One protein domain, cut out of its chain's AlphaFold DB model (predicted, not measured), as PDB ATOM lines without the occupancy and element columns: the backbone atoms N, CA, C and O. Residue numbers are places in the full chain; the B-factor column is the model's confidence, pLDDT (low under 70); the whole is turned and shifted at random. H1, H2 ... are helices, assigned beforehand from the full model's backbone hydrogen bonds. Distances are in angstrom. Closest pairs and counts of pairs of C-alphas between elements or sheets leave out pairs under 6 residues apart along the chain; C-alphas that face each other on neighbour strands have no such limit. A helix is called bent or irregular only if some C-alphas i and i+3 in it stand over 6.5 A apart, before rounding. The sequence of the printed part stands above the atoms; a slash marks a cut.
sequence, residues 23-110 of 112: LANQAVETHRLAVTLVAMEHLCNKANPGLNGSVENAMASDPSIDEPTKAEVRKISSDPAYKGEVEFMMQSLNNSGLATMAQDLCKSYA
ATOM      1  N   LEU A  23      98.498 153.583 126.797       60.38
ATOM      2  CA  LEU A  23      99.265 152.613 126.007       60.38
ATOM      3  C   LEU A  23     100.214 151.784 126.882       60.38
ATOM      4  O   LEU A  23     100.313 150.573 126.706       60.38
ATOM      5  N   ALA A  24     100.875 152.421 127.857       62.06
ATOM      6  CA  ALA A  24     101.743 151.715 128.798       62.06
ATOM      7  C   ALA A  24     100.953 150.727 129.674       62.06
ATOM      8  O   ALA A  24     101.396 149.598 129.873       62.06
ATOM      9  N   ASN A  25      99.767 151.119 130.152       71.94
ATOM     10  CA  ASN A  25      98.925 150.238 130.960       71.94
ATOM     11  C   ASN A  25      98.371 149.063 130.141       71.94
ATOM     12  O   ASN A  25      98.364 147.936 130.621       71.94
ATOM     13  N   GLN A  26      97.964 149.305 128.892       74.50
ATOM     14  CA  GLN A  26      97.505 148.248 127.988       74.50
ATOM     15  C   GLN A  26      98.607 147.230 127.692       74.50
ATOM     16  O   GLN A  26      98.358 146.038 127.797       74.50
ATOM     17  N   ALA A  27      99.831 147.677 127.399       78.19
ATOM     18  CA  ALA A  27     100.946 146.765 127.144       78.19
ATOM     19  C   ALA A  27     101.278 145.888 128.365       78.19
ATOM     20  O   ALA A  27     101.543 144.696 128.213       78.19
ATOM     21  N   VAL A  28     101.227 146.459 129.574       85.25
ATOM     22  CA  VAL A  28     101.430 145.706 130.822       85.25
ATOM     23  C   VAL A  28     100.325 144.671 131.027       85.25
ATOM     24  O   VAL A  28     100.632 143.534 131.381       85.25
ATOM     25  N   GLU A  29      99.064 145.033 130.789       86.38
ATOM     26  CA  GLU A  29      97.950 144.091 130.925       86.38
ATOM     27  C   GLU A  29      97.988 142.983 129.870       86.38
ATOM     28  O   GLU A  29      97.838 141.812 130.211       86.38
ATOM     29  N   THR A  30      98.281 143.312 128.609       91.56
ATOM     30  CA  THR A  30      98.472 142.320 127.541       91.56
ATOM     31  C   THR A  30      99.575 141.330 127.903       91.56
ATOM     32  O   THR A  30      99.390 140.121 127.773       91.56
ATOM     33  N   HIS A  31     100.707 141.826 128.406       94.00
ATOM     34  CA  HIS A  31     101.819 140.977 128.816       94.00
ATOM     35  C   HIS A  31     101.438 140.074 129.995       94.00
ATOM     36  O   HIS A  31     101.635 138.863 129.935       94.00
ATOM     37  N   ARG A  32     100.811 140.629 131.040       92.25
ATOM     38  CA  ARG A  32     100.339 139.846 132.192       92.25
ATOM     39  C   ARG A  32      99.342 138.764 131.795       92.25
ATOM     40  O   ARG A  32      99.445 137.636 132.284       92.25
ATOM     41  N   LEU A  33      98.396 139.091 130.918       92.12
ATOM     42  CA  LEU A  33      97.436 138.130 130.388       92.12
ATOM     43  C   LEU A  33      98.160 137.011 129.634       92.12
ATOM     44  O   LEU A  33      97.888 135.837 129.874       92.12
ATOM     45  N   ALA A  34      99.124 137.362 128.786       95.06
ATOM     46  CA  ALA A  34      99.886 136.398 128.010       95.06
ATOM     47  C   ALA A  34     100.720 135.448 128.892       95.06
ATOM     48  O   ALA A  34     100.648 134.231 128.715       95.06
ATOM     49  N   VAL A  35     101.424 135.969 129.905       95.62
ATOM     50  CA  VAL A  35     102.129 135.149 130.911       95.62
ATOM     51  C   VAL A  35     101.153 134.220 131.633       95.62
ATOM     52  O   VAL A  35     101.450 133.043 131.832       95.62
ATOM     53  N   THR A  36      99.979 134.728 132.012       93.12
ATOM     54  CA  THR A  36      98.954 133.942 132.715       93.12
ATOM     55  C   THR A  36      98.444 132.795 131.849       93.12
ATOM     56  O   THR A  36      98.342 131.669 132.331       93.12
ATOM     57  N   LEU A  37      98.176 133.047 130.566       93.75
ATOM     58  CA  LEU A  37      97.710 132.030 129.624       93.75
ATOM     59  C   LEU A  37      98.727 130.892 129.450       93.75
ATOM     60  O   LEU A  37      98.325 129.728 129.455       93.75
ATOM     61  N   VAL A  38     100.022 131.212 129.357       95.56
ATOM     62  CA  VAL A  38     101.105 130.213 129.268       95.56
ATOM     63  C   VAL A  38     101.285 129.471 130.598       95.56
ATOM     64  O   VAL A  38     101.381 128.245 130.628       95.56
ATOM     65  N   ALA A  39     101.260 130.176 131.731       94.56
ATOM     66  CA  ALA A  39     101.339 129.554 133.055       94.56
ATOM     67  C   ALA A  39     100.194 128.555 133.296       94.56
ATOM     68  O   ALA A  39     100.404 127.475 133.855       94.56
ATOM     69  N   MET A  40      98.989 128.896 132.842       92.00
ATOM     70  CA  MET A  40      97.814 128.033 132.902       92.00
ATOM     71  C   MET A  40      97.986 126.758 132.078       92.00
ATOM     72  O   MET A  40      97.660 125.687 132.583       92.00
ATOM     73  N   GLU A  41      98.564 126.833 130.875       93.44
ATOM     74  CA  GLU A  41      98.898 125.640 130.085       93.44
ATOM     75  C   GLU A  41      99.761 124.665 130.900       93.44
ATOM     76  O   GLU A  41      99.421 123.486 131.043       93.44
ATOM     77  N   HIS A  42     100.841 125.162 131.511       92.31
ATOM     78  CA  HIS A  42     101.729 124.334 132.324       92.31
ATOM     79  C   HIS A  42     101.032 123.749 133.555       92.31
ATOM     80  O   HIS A  42     101.261 122.586 133.892       92.31
ATOM     81  N   LEU A  43     100.177 124.521 134.233       90.81
ATOM     82  CA  LEU A  43      99.388 124.020 135.360       90.81
ATOM     83  C   LEU A  43      98.419 122.920 134.923       90.81
ATOM     84  O   LEU A  43      98.333 121.886 135.584       90.81
ATOM     85  N   CYS A  44      97.743 123.109 133.793       91.06
ATOM     86  CA  CYS A  44      96.804 122.147 133.235       91.06
ATOM     87  C   CYS A  44      97.487 120.845 132.817       91.06
ATOM     88  O   CYS A  44      97.037 119.768 133.206       91.06
ATOM     89  N   ASN A  45      98.618 120.935 132.119       91.50
ATOM     90  CA  ASN A  45      99.409 119.769 131.723       91.50
ATOM     91  C   ASN A  45     100.034 119.055 132.923       91.50
ATOM     92  O   ASN A  45     100.141 117.830 132.933       91.50
ATOM     93  N   LYS A  46     100.400 119.791 133.977       89.19
ATOM     94  CA  LYS A  46     100.883 119.195 135.227       89.19
ATOM     95  C   LYS A  46      99.770 118.479 135.995       89.19
ATOM     96  O   LYS A  46     100.021 117.424 136.572       89.19
ATOM     97  N   ALA A  47      98.565 119.045 136.027       86.94
ATOM     98  CA  ALA A  47      97.414 118.465 136.719       86.94
ATOM     99  C   ALA A  47      96.812 117.271 135.962       86.94
ATOM    100  O   ALA A  47      96.352 116.318 136.587       86.94
ATOM    101  N   ASN A  48      96.834 117.307 134.628       88.12
ATOM    102  CA  ASN A  48      96.371 116.234 133.761       88.12
ATOM    103  C   ASN A  48      97.371 116.004 132.611       88.12
ATOM    104  O   ASN A  48      97.198 116.562 131.527       88.12
ATOM    105  N   PRO A  49      98.389 115.143 132.803       84.38
ATOM    106  CA  PRO A  49      99.383 114.852 131.767       84.38
ATOM    107  C   PRO A  49      98.795 114.280 130.469       84.38
ATOM    108  O   PRO A  49      99.402 114.415 129.411       84.38
ATOM    109  N   GLY A  50      97.613 113.656 130.529       86.56
ATOM    110  CA  GLY A  50      96.908 113.137 129.354       86.56
ATOM    111  C   GLY A  50      96.148 114.199 128.554       86.56
ATOM    112  O   GLY A  50      95.651 113.888 127.477       86.56
ATOM    113  N   LEU A  51      96.045 115.435 129.061       88.06
ATOM    114  CA  LEU A  51      95.369 116.543 128.384       88.06
ATOM    115  C   LEU A  51      96.092 116.954 127.097       88.06
ATOM    116  O   LEU A  51      95.430 117.304 126.124       88.06
ATOM    117  N   ASN A  52      97.434 116.936 127.128       87.94
ATOM    118  CA  ASN A  52      98.297 117.503 126.087       87.94
ATOM    119  C   ASN A  52      97.804 118.891 125.637       87.94
ATOM    120  O   ASN A  52      97.589 119.154 124.452       87.94
ATOM    121  N   GLY A  53      97.507 119.733 126.626       89.31
ATOM    122  CA  GLY A  53      96.917 121.039 126.425       89.31
ATOM    123  C   GLY A  53      97.913 122.026 125.829       89.31
ATOM    124  O   GLY A  53      99.109 121.939 126.092       89.31
ATOM    125  N   SER A  54      97.403 122.971 125.050       93.12
ATOM    126  CA  SER A  54      98.184 124.020 124.397       93.12
ATOM    127  C   SER A  54      97.457 125.354 124.524       93.12
ATOM    128  O   SER A  54      96.228 125.433 124.401       93.12
ATOM    129  N   VAL A  55      98.215 126.417 124.782       93.38
ATOM    130  CA  VAL A  55      97.698 127.783 124.867       93.38
ATOM    131  C   VAL A  55      97.086 128.239 123.541       93.38
ATOM    132  O   VAL A  55      96.125 129.005 123.528       93.38
ATOM    133  N   GLU A  56      97.559 127.716 122.413       93.25
ATOM    134  CA  GLU A  56      96.985 127.950 121.091       93.25
ATOM    135  C   GLU A  56      95.551 127.431 120.979       93.25
ATOM    136  O   GLU A  56      94.714 128.111 120.384       93.25
ATOM    137  N   ASN A  57      95.229 126.288 121.592       92.38
ATOM    138  CA  ASN A  57      93.857 125.771 121.619       92.38
ATOM    139  C   ASN A  57      92.933 126.678 122.439       92.38
ATOM    140  O   ASN A  57      91.796 126.943 122.026       92.38
ATOM    141  N   ALA A  58      93.437 127.203 123.562       90.62
ATOM    142  CA  ALA A  58      92.700 128.143 124.398       90.62
ATOM    143  C   ALA A  58      92.427 129.448 123.636       90.62
ATOM    144  O   ALA A  58      91.278 129.879 123.538       90.62
ATOM    145  N   MET A  59      93.447 130.011 122.978       92.69
ATOM    146  CA  MET A  59      93.300 131.211 122.146       92.69
ATOM    147  C   MET A  59      92.398 131.003 120.927       92.69
ATOM    148  O   MET A  59      91.697 131.921 120.516       92.69
ATOM    149  N   ALA A  60      92.392 129.810 120.332       90.25
ATOM    150  CA  ALA A  60      91.483 129.480 119.236       90.25
ATOM    151  C   ALA A  60      90.027 129.304 119.703       90.25
ATOM    152  O   ALA A  60      89.104 129.320 118.888       90.25
ATOM    153  N   SER A  61      89.811 129.088 121.002       85.31
ATOM    154  CA  SER A  61      88.487 128.915 121.601       85.31
ATOM    155  C   SER A  61      87.883 130.224 122.110       85.31
ATOM    156  O   SER A  61      86.666 130.281 122.282       85.31
ATOM    157  N   ASP A  62      88.698 131.263 122.296       85.75
ATOM    158  CA  ASP A  62      88.267 132.576 122.768       85.75
ATOM    159  C   ASP A  62      88.466 133.663 121.689       85.75
ATOM    160  O   ASP A  62      89.581 134.149 121.483       85.75
ATOM    161  N   PRO A  63      87.392 134.091 120.996       85.62
ATOM    162  CA  PRO A  63      87.479 135.128 119.973       85.62
ATOM    163  C   PRO A  63      87.734 136.532 120.545       85.62
ATOM    164  O   PRO A  63      87.972 137.452 119.765       85.62
ATOM    165  N   SER A  64      87.664 136.723 121.869       88.75
ATOM    166  CA  SER A  64      87.940 138.015 122.510       88.75
ATOM    167  C   SER A  64      89.436 138.323 122.624       88.75
ATOM    168  O   SER A  64      89.805 139.481 122.816       88.75
ATOM    169  N   ILE A  65      90.298 137.314 122.453       89.31
ATOM    170  CA  ILE A  65      91.748 137.495 122.452       89.31
ATOM    171  C   ILE A  65      92.177 138.108 121.117       89.31
ATOM    172  O   ILE A  65      92.069 137.493 120.051       89.31
ATOM    173  N   ASP A  66      92.697 139.329 121.191       91.75
ATOM    174  CA  ASP A  66      93.178 140.072 120.033       91.75
ATOM    175  C   ASP A  66      94.530 139.556 119.500       91.75
ATOM    176  O   ASP A  66      95.261 138.802 120.145       91.75
ATOM    177  N   GLU A  67      94.869 139.947 118.268       92.12
ATOM    178  CA  GLU A  67      96.132 139.543 117.634       92.12
ATOM    179  C   GLU A  67      97.395 140.002 118.391       92.12
ATOM    180  O   GLU A  67      98.322 139.196 118.499       92.12
ATOM    181  N   PRO A  68      97.468 141.227 118.956       91.75
ATOM    182  CA  PRO A  68      98.589 141.631 119.805       91.75
ATOM    183  C   PRO A  68      98.829 140.682 120.982       91.75
ATOM    184  O   PRO A  68      99.968 140.284 121.230       91.75
ATOM    185  N   THR A  69      97.765 140.260 121.667       92.56
ATOM    186  CA  THR A  69      97.861 139.312 122.778       92.56
ATOM    187  C   THR A  69      98.329 137.944 122.294       92.56
ATOM    188  O   THR A  69      99.236 137.367 122.892       92.56
ATOM    189  N   LYS A  70      97.799 137.436 121.171       93.94
ATOM    190  CA  LYS A  70      98.267 136.161 120.588       93.94
ATOM    191  C   LYS A  70      99.747 136.201 120.220       93.94
ATOM    192  O   LYS A  70     100.457 135.212 120.407       93.94
ATOM    193  N   ALA A  71     100.218 137.322 119.677       95.38
ATOM    194  CA  ALA A  71     101.625 137.502 119.340       95.38
ATOM    195  C   ALA A  71     102.509 137.488 120.597       95.38
ATOM    196  O   ALA A  71     103.529 136.798 120.611       95.38
ATOM    197  N   GLU A  72     102.091 138.177 121.661       95.75
ATOM    198  CA  GLU A  72     102.820 138.193 122.932       95.75
ATOM    199  C   GLU A  72     102.827 136.810 123.603       95.75
ATOM    200  O   GLU A  72     103.872 136.372 124.076       95.75
ATOM    201  N   VAL A  73     101.715 136.062 123.558       96.25
ATOM    202  CA  VAL A  73     101.656 134.667 124.034       96.25
ATOM    203  C   VAL A  73     102.668 133.793 123.299       96.25
ATOM    204  O   VAL A  73     103.447 133.087 123.937       96.25
ATOM    205  N   ARG A  74     102.701 133.851 121.961       96.06
ATOM    206  CA  ARG A  74     103.652 133.061 121.157       96.06
ATOM    207  C   ARG A  74     105.099 133.417 121.482       96.06
ATOM    208  O   ARG A  74     105.947 132.531 121.552       96.06
ATOM    209  N   LYS A  75     105.383 134.702 121.695       96.38
ATOM    210  CA  LYS A  75     106.704 135.182 122.107       96.38
ATOM    211  C   LYS A  75     107.094 134.622 123.478       96.38
ATOM    212  O   LYS A  75     108.155 134.028 123.591       96.38
ATOM    213  N   ILE A  76     106.225 134.741 124.481       96.69
ATOM    214  CA  ILE A  76     106.478 134.232 125.839       96.69
ATOM    215  C   ILE A  76     106.637 132.708 125.851       96.69
ATOM    216  O   ILE A  76     107.523 132.195 126.525       96.69
ATOM    217  N   SER A  77     105.805 131.984 125.098       94.06
ATOM    218  CA  SER A  77     105.845 130.517 125.026       94.06
ATOM    219  C   SER A  77     107.126 129.991 124.359       94.06
ATOM    220  O   SER A  77     107.671 128.966 124.766       94.06
ATOM    221  N   SER A  78     107.646 130.703 123.352       94.88
ATOM    222  CA  SER A  78     108.820 130.264 122.582       94.88
ATOM    223  C   SER A  78     110.166 130.767 123.112       94.88
ATOM    224  O   SER A  78     111.188 130.145 122.818       94.88
ATOM    225  N   ASP A  79     110.193 131.859 123.878       96.19
ATOM    226  CA  ASP A  79     111.427 132.466 124.381       96.19
ATOM    227  C   ASP A  79     111.735 132.028 125.833       96.19
ATOM    228  O   ASP A  79     111.025 132.406 126.773       96.19
ATOM    229  N   PRO A  80     112.835 131.277 126.065       93.19
ATOM    230  CA  PRO A  80     113.238 130.826 127.397       93.19
ATOM    231  C   PRO A  80     113.483 131.949 128.412       93.19
ATOM    232  O   PRO A  80     113.471 131.675 129.615       93.19
ATOM    233  N   ALA A  81     113.705 133.193 127.970       96.88
ATOM    234  CA  ALA A  81     113.898 134.338 128.855       96.88
ATOM    235  C   ALA A  81     112.697 134.570 129.792       96.88
ATOM    236  O   ALA A  81     112.883 135.043 130.913       96.88
ATOM    237  N   TYR A  82     111.487 134.177 129.378       95.25
ATOM    238  CA  TYR A  82     110.261 134.350 130.163       95.25
ATOM    239  C   TYR A  82     109.967 133.199 131.128       95.25
ATOM    240  O   TYR A  82     109.045 133.296 131.939       95.25
ATOM    241  N   LYS A  83     110.760 132.118 131.108       94.56
ATOM    242  CA  LYS A  83     110.517 130.924 131.934       94.56
ATOM    243  C   LYS A  83     110.360 131.252 133.423       94.56
ATOM    244  O   LYS A  83     109.451 130.738 134.067       94.56
ATOM    245  N   GLY A  84     111.220 132.116 133.965       96.12
ATOM    246  CA  GLY A  84     111.158 132.496 135.381       96.12
ATOM    247  C   GLY A  84     109.880 133.258 135.741       96.12
ATOM    248  O   GLY A  84     109.315 133.050 136.812       96.12
ATOM    249  N   GLU A  85     109.390 134.102 134.834       96.19
ATOM    250  CA  GLU A  85     108.146 134.848 135.023       96.19
ATOM    251  C   GLU A  85     106.921 133.928 134.950       96.19
ATOM    252  O   GLU A  85     106.031 134.006 135.800       96.19
ATOM    253  N   VAL A  86     106.916 132.994 133.997       96.25
ATOM    254  CA  VAL A  86     105.883 131.956 133.879       96.25
ATOM    255  C   VAL A  86     105.851 131.079 135.134       96.25
ATOM    256  O   VAL A  86     104.782 130.875 135.707       96.25
ATOM    257  N   GLU A  87     107.001 130.610 135.628       95.00
ATOM    258  CA  GLU A  87     107.085 129.815 136.862       95.00
ATOM    259  C   GLU A  87     106.591 130.593 138.088       95.00
ATOM    260  O   GLU A  87     105.851 130.047 138.915       95.00
ATOM    261  N   PHE A  88     106.950 131.874 138.201       94.69
ATOM    262  CA  PHE A  88     106.445 132.745 139.260       94.69
ATOM    263  C   PHE A  88     104.918 132.884 139.190       94.69
ATOM    264  O   PHE A  88     104.230 132.756 140.208       94.69
ATOM    265  N   MET A  89     104.369 133.081 137.990       93.94
ATOM    266  CA  MET A  89     102.925 133.161 137.788       93.94
ATOM    267  C   MET A  89     102.231 131.843 138.150       93.94
ATOM    268  O   MET A  89     101.225 131.857 138.856       93.94
ATOM    269  N   MET A  90     102.794 130.695 137.761       91.88
ATOM    270  CA  MET A  90     102.273 129.382 138.157       91.88
ATOM    271  C   MET A  90     102.200 129.234 139.683       91.88
ATOM    272  O   MET A  90     101.201 128.743 140.209       91.88
ATOM    273  N   GLN A  91     103.238 129.668 140.407       91.38
ATOM    274  CA  GLN A  91     103.244 129.650 141.873       91.38
ATOM    275  C   GLN A  91     102.180 130.585 142.454       91.38
ATOM    276  O   GLN A  91     101.466 130.195 143.378       91.38
ATOM    277  N   SER A  92     102.041 131.790 141.898       90.81
ATOM    278  CA  SER A  92     101.020 132.759 142.310       90.81
ATOM    279  C   SER A  92      99.605 132.191 142.151       90.81
ATOM    280  O   SER A  92      98.826 132.178 143.107       90.81
ATOM    281  N   LEU A  93      99.307 131.611 140.986       87.94
ATOM    282  CA  LEU A  93      98.030 130.959 140.697       87.94
ATOM    283  C   LEU A  93      97.763 129.788 141.648       87.94
ATOM    284  O   LEU A  93      96.661 129.671 142.185       87.94
ATOM    285  N   ASN A  94      98.778 128.969 141.929       84.94
ATOM    286  CA  ASN A  94      98.640 127.846 142.852       84.94
ATOM    287  C   ASN A  94      98.355 128.294 144.296       84.94
ATOM    288  O   ASN A  94      97.516 127.709 144.977       84.94
ATOM    289  N   ASN A  95      99.007 129.368 144.743       85.75
ATOM    290  CA  ASN A  95      98.852 129.904 146.096       85.75
ATOM    291  C   ASN A  95      97.550 130.698 146.284       85.75
ATOM    292  O   ASN A  95      97.053 130.804 147.400       85.75
ATOM    293  N   SER A  96      96.990 131.250 145.206       79.38
ATOM    294  CA  SER A  96      95.757 132.051 145.242       79.38
ATOM    295  C   SER A  96      94.468 131.231 145.399       79.38
ATOM    296  O   SER A  96      93.383 131.801 145.480       79.38
ATOM    297  N   GLY A  97      94.551 129.895 145.398       68.38
ATOM    298  CA  GLY A  97      93.375 129.022 145.355       68.38
ATOM    299  C   GLY A  97      92.679 128.987 143.987       68.38
ATOM    300  O   GLY A  97      91.768 128.186 143.794       68.38
ATOM    301  N   LEU A  98      93.138 129.776 143.000       68.44
ATOM    302  CA  LEU A  98      92.658 129.676 141.620       68.44
ATOM    303  C   LEU A  98      93.048 128.357 140.954       68.44
ATOM    304  O   LEU A  98      92.442 128.022 139.946       68.44
ATOM    305  N   ALA A  99      93.985 127.578 141.502       64.31
ATOM    306  CA  ALA A  99      94.332 126.259 140.968       64.31
ATOM    307  C   ALA A  99      93.109 125.351 140.761       64.31
ATOM    308  O   ALA A  99      93.053 124.605 139.787       64.31
ATOM    309  N   THR A 100      92.113 125.422 141.647       66.19
ATOM    310  CA  THR A 100      90.891 124.615 141.530       66.19
ATOM    311  C   THR A 100      89.970 125.141 140.429       66.19
ATOM    312  O   THR A 100      89.389 124.351 139.696       66.19
ATOM    313  N   MET A 101      89.888 126.464 140.247       65.50
ATOM    314  CA  MET A 101      89.130 127.079 139.144       65.50
ATOM    315  C   MET A 101      89.833 126.926 137.795       65.50
ATOM    316  O   MET A 101      89.190 126.811 136.753       65.50
ATOM    317  N   ALA A 102      91.161 126.848 137.816       67.44
ATOM    318  CA  ALA A 102      91.972 126.608 136.644       67.44
ATOM    319  C   ALA A 102      91.661 125.254 136.000       67.44
ATOM    320  O   ALA A 102      91.737 125.144 134.782       67.44
ATOM    321  N   GLN A 103      91.232 124.253 136.779       70.25
ATOM    322  CA  GLN A 103      90.861 122.938 136.251       70.25
ATOM    323  C   GLN A 103      89.696 122.994 135.259       70.25
ATOM    324  O   GLN A 103      89.725 122.286 134.252       70.25
ATOM    325  N   ASP A 104      88.695 123.846 135.494       78.00
ATOM    326  CA  ASP A 104      87.607 124.027 134.529       78.00
ATOM    327  C   ASP A 104      88.079 124.758 133.271       78.00
ATOM    328  O   ASP A 104      87.671 124.408 132.160       78.00
ATOM    329  N   LEU A 105      89.011 125.701 133.428       82.38
ATOM    330  CA  LEU A 105      89.641 126.400 132.310       82.38
ATOM    331  C   LEU A 105      90.538 125.474 131.476       82.38
ATOM    332  O   LEU A 105      90.636 125.670 130.266       82.38
ATOM    333  N   CYS A 106      91.118 124.420 132.062       88.81
ATOM    334  CA  CYS A 106      91.985 123.470 131.358       88.81
ATOM    335  C   CYS A 106      91.316 122.781 130.165       88.81
ATOM    336  O   CYS A 106      92.003 122.395 129.221       88.81
ATOM    337  N   LYS A 107      89.982 122.665 130.149       87.69
ATOM    338  CA  LYS A 107      89.249 122.120 128.994       87.69
ATOM    339  C   LYS A 107      89.474 122.941 127.724       87.69
ATOM    340  O   LYS A 107      89.523 122.365 126.646       87.69
ATOM    341  N   SER A 108      89.641 124.261 127.847       89.12
ATOM    342  CA  SER A 108      89.904 125.140 126.697       89.12
ATOM    343  C   SER A 108      91.283 124.909 126.068       89.12
ATOM    344  O   SER A 108      91.462 125.189 124.887       89.12
ATOM    345  N   TYR A 109      92.227 124.353 126.832       90.94
ATOM    346  CA  TYR A 109      93.578 124.036 126.374       90.94
ATOM    347  C   TYR A 109      93.654 122.677 125.671       90.94
ATOM    348  O   TYR A 109      94.596 122.439 124.917       90.94
ATOM    349  N   ALA A 110      92.689 121.781 125.904       90.12
ATOM    350  CA  ALA A 110      92.662 120.453 125.300       90.12
ATOM    351  C   ALA A 110      92.694 120.518 123.763       90.12
ATOM    352  O   ALA A 110      92.163 121.453 123.160       90.12
TER     353      ALA A 110
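AT A GLANCE: This is residues 23 to 110 of the 112 residues of an uncharacterized protein of Pseudomonas viciae (UniProt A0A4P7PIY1). One long helix, H1, forms the core, and four shorter helices, H2 to H5, are set crosswise round it. The printed part, 88 residues with five named helices, H1 to H5 in order, is all helix. It is compact, with radius of gyration of the C-alphas 12.4 A and spans 37 by 26 by 23 A.

IN THESE COORDINATES: H1, residues 23 to 47, 35.8 A long, begins at C-alpha 23 (99.265, 152.613, 126.007). H2 is residues 55 to 61, H3 67 to 78, H4 80 to 95. H4 is irregular: C-alphas 81 and 84 are 7.3 A apart. H5, residues 98 to 109, ends at C-alpha 109 (93.578, 124.036, 126.374).

HOW THE PARTS SIT: H1 is the hub. Its residues 30 to 38 touch H3 at a steep tilt of 50 degrees, closest C-alphas Ala 34 and Val 73, 4.7 A. Its residues 35 to 43 touch residues 85 to 90 of H4, closest C-alphas Ala 39 and Met 90, 5.2 A. Its residues 40 to 47 touch H5, about perpendicular at 88 degrees, closest C-alphas Cys 44 and Cys 106, 5.3 A. H5 touches H2 with residues 108 to 109, closest C-alphas Ala 58 and Tyr 109, 4.6 A. Each O i to N i+4 pair is within hydrogen-bond range in H1, H2 and H3, 10 of 12 in H4 and 2 of 8 in H5, where 7 of 9 O i to N i+3 pairs are.

THE WHOLE: The farthest C-alphas, Leu 23 and Gly 50, are 39.7 A apart. The printed part has no cut and no long link. pLDDT is under 70 at residues 23 to 24 and 97 to 102.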